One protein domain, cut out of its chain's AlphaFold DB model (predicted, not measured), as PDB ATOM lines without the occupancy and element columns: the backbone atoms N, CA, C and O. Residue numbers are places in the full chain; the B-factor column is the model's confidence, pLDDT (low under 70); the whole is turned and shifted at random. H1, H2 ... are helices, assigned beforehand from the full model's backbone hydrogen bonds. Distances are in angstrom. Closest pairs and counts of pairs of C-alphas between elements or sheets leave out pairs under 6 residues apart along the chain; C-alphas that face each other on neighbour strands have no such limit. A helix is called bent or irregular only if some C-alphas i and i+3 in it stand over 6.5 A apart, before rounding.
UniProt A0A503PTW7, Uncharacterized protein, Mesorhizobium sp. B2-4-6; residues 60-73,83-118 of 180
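Overview. This is residues 60 to 73 and 83 to 118 of the 180 residues of an uncharacterized protein of Mesorhizobium sp. B2-4-6 (UniProt A0A503PTW7). A short helix, H1, lies side by side with the inner stretch of a much longer helix, H2, and the two run opposite ways. H2 makes the length of the whole, and both of its ends, residues 83 to 88 and 108 to 118, stick out beyond the part that H1 covers. The printed part has 50 residues, with two named helices in the order H1, H2 and no named strand, and its class is all helix. It is only just loose, close to extended, with a radius of gyration of the C-alphas of 14.6 A, and it spans 54 by 14 by 8 A, a rod.

Arrangement. H1, residues 60 to 73, touches H2, residues 83 to 118, with 16 pairs of C-alphas within 8 A. The closest C-alphas of the two are those of Leu 63 and Ile 100, 6.3 A apart. Their lines stand at a shallow tilt of 15 degrees, opposite ways, and their centres are 9.9 A apart. In H1 every O i to N i+4 pair is within hydrogen-bond range; in H2 it is 31 of 32.

Along the chain. H1 begins at C-alpha 60, at (184.022, 250.159, 266.011), and is 20.0 A long from first to last C-alpha. H2 begins at C-alpha 83, at (193.701, 268.830, 238.129), and ends at C-alpha 118, at (190.846, 242.252, 285.109), 54.1 A away. H2 is irregular, but only just: C-alphas 115 and 118 are 6.6 A apart.

Size, cuts and confidence. The two C-alphas farthest apart are those of Pro 83 and Pro 118, at 54.1 A. Without residues 83 to 88 and 108 to 118, which stand free, the body of 33 residues spans 27 by 15 by 7 A. The link from H1 to H2 runs across the cut: residues 74 to 82 are not printed, and C-alphas 73 and 83 are 16.5 A apart. The mean pLDDT of the printed part is 76.4, and residues 109 to 118 are under 70.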
ATOM      1  N   GLN A  60     184.233 251.043 267.164       74.38
ATOM      2  CA  GLN A  60     184.022 250.159 266.011       74.38
ATOM      3  C   GLN A  60     182.939 250.680 265.054       74.38
ATOM      4  O   GLN A  60     183.108 250.631 263.830       74.38
ATOM      5  N   SER A  61     181.833 251.214 265.584       78.62
ATOM      6  CA  SER A  61     180.781 251.826 264.763       78.62
ATOM      7  C   SER A  61     181.313 253.044 264.000       78.62
ATOM      8  O   SER A  61     181.085 253.177 262.794       78.62
ATOM      9  N   LYS A  62     182.112 253.882 264.665       77.69
ATOM     10  CA  LYS A  62     182.757 255.041 264.045       77.69
ATOM     11  C   LYS A  62     183.767 254.645 262.964       77.69
ATOM     12  O   LYS A  62     183.773 255.251 261.893       77.69
ATOM     13  N   LEU A  63     184.563 253.598 263.196       80.81
ATOM     14  CA  LEU A  63     185.483 253.056 262.190       80.81
ATOM     15  C   LEU A  63     184.737 252.557 260.943       80.81
ATOM     16  O   LEU A  63     185.174 252.803 259.818       80.81
ATOM     17  N   THR A  64     183.591 251.900 261.137       79.94
ATOM     18  CA  THR A  64     182.730 251.439 260.036       79.94
ATOM     19  C   THR A  64     182.234 252.621 259.203       79.94
ATOM     20  O   THR A  64     182.331 252.588 257.978       79.94
ATOM     21  N   GLY A  65     181.782 253.697 259.858       82.69
ATOM     22  CA  GLY A  65     181.350 254.924 259.184       82.69
ATOM     23  C   GLY A  65     182.461 255.580 258.358       82.69
ATOM     24  O   GLY A  65     182.252 255.895 257.189       82.69
ATOM     25  N   LEU A  66     183.663 255.720 258.927       79.56
ATOM     26  CA  LEU A  66     184.820 256.281 258.216       79.56
ATOM     27  C   LEU A  66     185.253 255.412 257.026       79.56
ATOM     28  O   LEU A  66     185.609 255.931 255.970       79.56
ATOM     29  N   THR A  67     185.187 254.088 257.177       79.62
ATOM     30  CA  THR A  67     185.516 253.145 256.099       79.62
ATOM     31  C   THR A  67     184.514 253.244 254.948       79.62
ATOM     32  O   THR A  67     184.921 253.245 253.788       79.62
ATOM     33  N   GLN A  68     183.219 253.383 255.252       83.56
ATOM     34  CA  GLN A  68     182.195 253.610 254.233       83.56
ATOM     35  C   GLN A  68     182.422 254.942 253.512       83.56
ATOM     36  O   GLN A  68     182.426 254.978 252.287       83.56
ATOM     37  N   GLN A  69     182.714 256.014 254.251       82.06
ATOM     38  CA  GLN A  69     183.013 257.320 253.667       82.06
ATOM     39  C   GLN A  69     184.227 257.269 252.723       82.06
ATOM     40  O   GLN A  69     184.217 257.895 251.664       82.06
ATOM     41  N   LEU A  70     185.265 256.503 253.073       86.62
ATOM     42  CA  LEU A  70     186.418 256.281 252.201       86.62
ATOM     43  C   LEU A  70     186.034 255.519 250.923       86.62
ATOM     44  O   LEU A  70     186.547 255.830 249.847       86.62
ATOM     45  N   ALA A  71     185.151 254.525 251.022       81.94
ATOM     46  CA  ALA A  71     184.649 253.800 249.859       81.94
ATOM     47  C   ALA A  71     183.825 254.714 248.939       81.94
ATOM     48  O   ALA A  71     184.040 254.703 247.729       81.94
ATOM     49  N   ASP A  72     182.959 255.551 249.512       83.50
ATOM     50  CA  ASP A  72     182.132 256.501 248.768       83.50
ATOM     51  C   ASP A  72     182.996 257.546 248.043       83.50
ATOM     52  O   ASP A  72     182.778 257.807 246.862       83.50
ATOM     53  N   LEU A  73     184.032 258.087 248.705       83.88
ATOM     54  CA  LEU A  73     184.991 259.015 248.087       83.88
ATOM     55  C   LEU A  73     185.775 258.362 246.939       83.88
ATOM     56  O   LEU A  73     185.953 258.983 245.894       83.88
ATOM     57  N   PRO A  83     192.627 269.210 237.209       89.25
ATOM     58  CA  PRO A  83     193.701 268.830 238.129       89.25
ATOM     59  C   PRO A  83     193.472 269.303 239.573       89.25
ATOM     60  O   PRO A  83     193.779 268.585 240.521       89.25
ATOM     61  N   GLU A  84     192.875 270.483 239.757       86.44
ATOM     62  CA  GLU A  84     192.564 271.049 241.072       86.44
ATOM     63  C   GLU A  84     191.446 270.272 241.781       86.44
ATOM     64  O   GLU A  84     191.512 270.056 242.991       86.44
ATOM     65  N   GLN A  85     190.433 269.815 241.039       82.88
ATOM     66  CA  GLN A  85     189.350 268.985 241.581       82.88
ATOM     67  C   GLN A  85     189.857 267.600 241.987       82.88
ATOM     68  O   GLN A  85     189.463 267.084 243.033       82.88
ATOM     69  N   GLN A  86     190.774 267.031 241.200       85.31
ATOM     70  CA  GLN A  86     191.432 265.774 241.543       85.31
ATOM     71  C   GLN A  86     192.268 265.919 242.824       85.31
ATOM     72  O   GLN A  86     192.102 265.130 243.749       85.31
ATOM     73  N   ALA A  87     193.078 266.976 242.936       83.62
ATOM     74  CA  ALA A  87     193.873 267.234 244.138       83.62
ATOM     75  C   ALA A  87     193.003 267.452 245.392       83.62
ATOM     76  O   ALA A  87     193.360 267.011 246.486       83.62
ATOM     77  N   ALA A  88     191.841 268.099 245.249       84.06
ATOM     78  CA  ALA A  88     190.891 268.280 246.344       84.06
ATOM     79  C   ALA A  88     190.230 266.961 246.789       84.06
ATOM     80  O   ALA A  88     189.955 266.791 247.981       84.06
ATOM     81  N   LEU A  89     189.972 266.032 245.862       78.44
ATOM     82  CA  LEU A  89     189.477 264.691 246.181       78.44
ATOM     83  C   LEU A  89     190.561 263.855 246.877       78.44
ATOM     84  O   LEU A  89     190.294 263.257 247.919       78.44
ATOM     85  N   ASP A  90     191.792 263.886 246.368       79.31
ATOM     86  CA  ASP A  90     192.925 263.165 246.956       79.31
ATOM     87  C   ASP A  90     193.221 263.655 248.387       79.31
ATOM     88  O   ASP A  90     193.458 262.852 249.292       79.31
ATOM     89  N   ALA A  91     193.126 264.967 248.634       81.69
ATOM     90  CA  ALA A  91     193.265 265.540 249.974       81.69
ATOM     91  C   ALA A  91     192.157 265.070 250.938       81.69
ATOM     92  O   ALA A  91     192.432 264.790 252.107       81.69
ATOM     93  N   GLN A  92     190.913 264.942 250.462       80.25
ATOM     94  CA  GLN A  92     189.803 264.413 251.264       80.25
ATOM     95  C   GLN A  92     189.988 262.931 251.591       80.25
ATOM     96  O   GLN A  92     189.782 262.528 252.737       80.25
ATOM     97  N   ILE A  93     190.427 262.133 250.615       77.62
ATOM     98  CA  ILE A  93     190.762 260.719 250.807       77.62
ATOM     99  C   ILE A  93     191.869 260.582 251.859       77.62
ATOM    100  O   ILE A  93     191.710 259.824 252.817       77.62
ATOM    101  N   ALA A  94     192.946 261.366 251.747       79.06
ATOM    102  CA  ALA A  94     194.041 261.364 252.717       79.06
ATOM    103  C   ALA A  94     193.575 261.762 254.128       79.06
ATOM    104  O   ALA A  94     193.978 261.150 255.118       79.06
ATOM    105  N   HIS A  95     192.686 262.750 254.236       79.00
ATOM    106  CA  HIS A  95     192.127 263.181 255.515       79.00
ATOM    107  C   HIS A  95     191.249 262.102 256.174       79.00
ATOM    108  O   HIS A  95     191.349 261.868 257.380       79.00
ATOM    109  N   VAL A  96     190.388 261.420 255.409       73.56
ATOM    110  CA  VAL A  96     189.577 260.305 255.932       73.56
ATOM    111  C   VAL A  96     190.467 259.120 256.317       73.56
ATOM    112  O   VAL A  96     190.253 258.518 257.367       73.56
ATOM    113  N   GLN A  97     191.517 258.838 255.543       75.75
ATOM    114  CA  GLN A  97     192.490 257.798 255.873       75.75
ATOM    115  C   GLN A  97     193.208 258.082 257.204       75.75
ATOM    116  O   GLN A  97     193.288 257.200 258.056       75.75
ATOM    117  N   ALA A  98     193.636 259.326 257.439       79.81
ATOM    118  CA  ALA A  98     194.251 259.721 258.706       79.81
ATOM    119  C   ALA A  98     193.298 259.555 259.907       79.81
ATOM    120  O   ALA A  98     193.718 259.149 260.992       79.81
ATOM    121  N   GLN A  99     192.001 259.826 259.723       77.06
ATOM    122  CA  GLN A  99     190.997 259.580 260.763       77.06
ATOM    123  C   GLN A  99     190.806 258.088 261.055       77.06
ATOM    124  O   GLN A  99     190.654 257.718 262.219       77.06
ATOM    125  N   ILE A 100     190.835 257.232 260.027       75.88
ATOM    126  CA  ILE A 100     190.781 255.771 260.187       75.88
ATOM    127  C   ILE A 100     191.976 255.286 261.015       75.88
ATOM    128  O   ILE A 100     191.796 254.522 261.963       75.88
ATOM    129  N   ASP A 101     193.182 255.767 260.718       78.31
ATOM    130  CA  ASP A 101     194.400 255.371 261.436       78.31
ATOM    131  C   ASP A 101     194.380 255.828 262.906       78.31
ATOM    132  O   ASP A 101     194.711 255.058 263.817       78.31
ATOM    133  N   ALA A 102     193.911 257.053 263.162       76.19
ATOM    134  CA  ALA A 102     193.710 257.556 264.518       76.19
ATOM    135  C   ALA A 102     192.671 256.721 265.289       76.19
ATOM    136  O   ALA A 102     192.898 256.351 266.443       76.19
ATOM    137  N   GLN A 103     191.558 256.363 264.643       79.12
ATOM    138  CA  GLN A 103     190.508 255.550 265.253       79.12
ATOM    139  C   GLN A 103     190.979 254.111 265.532       79.12
ATOM    140  O   GLN A 103     190.660 253.555 266.581       79.12
ATOM    141  N   ASN A 104     191.799 253.525 264.655       77.81
ATOM    142  CA  ASN A 104     192.428 252.215 264.875       77.81
ATOM    143  C   ASN A 104     193.404 252.223 266.062       77.81
ATOM    144  O   ASN A 104     193.479 251.255 266.826       77.81
ATOM    145  N   THR A 105     194.135 253.324 266.244       75.19
ATOM    146  CA  THR A 105     195.015 253.519 267.405       75.19
ATOM    147  C   THR A 105     194.204 253.579 268.702       75.19
ATOM    148  O   THR A 105     194.556 252.904 269.669       75.19
ATOM    149  N   ALA A 106     193.082 254.311 268.707       71.19
ATOM    150  CA  ALA A 106     192.164 254.364 269.848       71.19
ATOM    151  C   ALA A 106     191.596 252.974 270.192       71.19
ATOM    152  O   ALA A 106     191.744 252.517 271.320       71.19
ATOM    153  N   ILE A 107     191.095 252.233 269.195       71.75
ATOM    154  CA  ILE A 107     190.579 250.861 269.374       71.75
ATOM    155  C   ILE A 107     191.641 249.927 269.971       71.75
ATOM    156  O   ILE A 107     191.335 249.061 270.793       71.75
ATOM    157  N   THR A 108     192.903 250.082 269.570       73.12
ATOM    158  CA  THR A 108     194.011 249.290 270.121       73.12
ATOM    159  C   THR A 108     194.256 249.631 271.593       73.12
ATOM    160  O   THR A 108     194.418 248.726 272.414       73.12
ATOM    161  N   ALA A 109     194.233 250.918 271.950       67.75
ATOM    162  CA  ALA A 109     194.369 251.372 273.334       67.75
ATOM    163  C   ALA A 109     193.198 250.906 274.222       67.75
ATOM    164  O   ALA A 109     193.415 250.483 275.363       67.75
ATOM    165  N   ASP A 110     191.975 250.915 273.693       66.69
ATOM    166  CA  ASP A 110     190.783 250.458 274.408       66.69
ATOM    167  C   ASP A 110     190.787 248.940 274.608       66.69
ATOM    168  O   ASP A 110     190.513 248.463 275.711       66.69
ATOM    169  N   ASN A 111     191.209 248.168 273.601       66.94
ATOM    170  CA  ASN A 111     191.407 246.721 273.728       66.94
ATOM    171  C   ASN A 111     192.461 246.366 274.788       66.94
ATOM    172  O   ASN A 111     192.257 245.455 275.600       66.94
ATOM    173  N   GLN A 112     193.580 247.096 274.821       68.62
ATOM    174  CA  GLN A 112     194.594 246.917 275.860       68.62
ATOM    175  C   GLN A 112     194.021 247.253 277.243       68.62
ATOM    176  O   GLN A 112     194.191 246.495 278.199       68.62
ATOM    177  N   SER A 113     193.260 248.343 277.346       63.44
ATOM    178  CA  SER A 113     192.618 248.766 278.593       63.44
ATOM    179  C   SER A 113     191.585 247.756 279.103       63.44
ATOM    180  O   SER A 113     191.543 247.491 280.311       63.44
ATOM    181  N   ALA A 114     190.795 247.159 278.207       60.44
ATOM    182  CA  ALA A 114     189.845 246.093 278.520       60.44
ATOM    183  C   ALA A 114     190.555 244.819 279.014       60.44
ATOM    184  O   ALA A 114     190.082 244.171 279.948       60.44
ATOM    185  N   THR A 115     191.731 244.507 278.459       63.28
ATOM    186  CA  THR A 115     192.554 243.351 278.856       63.28
ATOM    187  C   THR A 115     193.263 243.562 280.202       63.28
ATOM    188  O   THR A 115     193.354 242.642 281.016       63.28
ATOM    189  N   ASP A 116     193.717 244.784 280.487       61.03
ATOM    190  CA  ASP A 116     194.424 245.125 281.730       61.03
ATOM    191  C   ASP A 116     193.484 245.301 282.933       61.03
ATOM    192  O   ASP A 116     193.898 245.158 284.095       61.03
ATOM    193  N   ALA A 117     192.216 245.643 282.688       57.84
ATOM    194  CA  ALA A 117     191.230 245.892 283.735       57.84
ATOM    195  C   ALA A 117     191.066 244.694 284.703       57.84
ATOM    196  O   ALA A 117     191.221 244.913 285.914       57.84
ATOM    197  N   PRO A 118     190.874 243.436 284.244       58.19
ATOM    198  CA  PRO A 118     190.846 242.252 285.109       58.19
ATOM    199  C   PRO A 118     192.096 242.084 285.990       58.19
ATOM    200  O   PRO A 118     191.984 241.770 287.180       58.19
TER     201      PRO A 118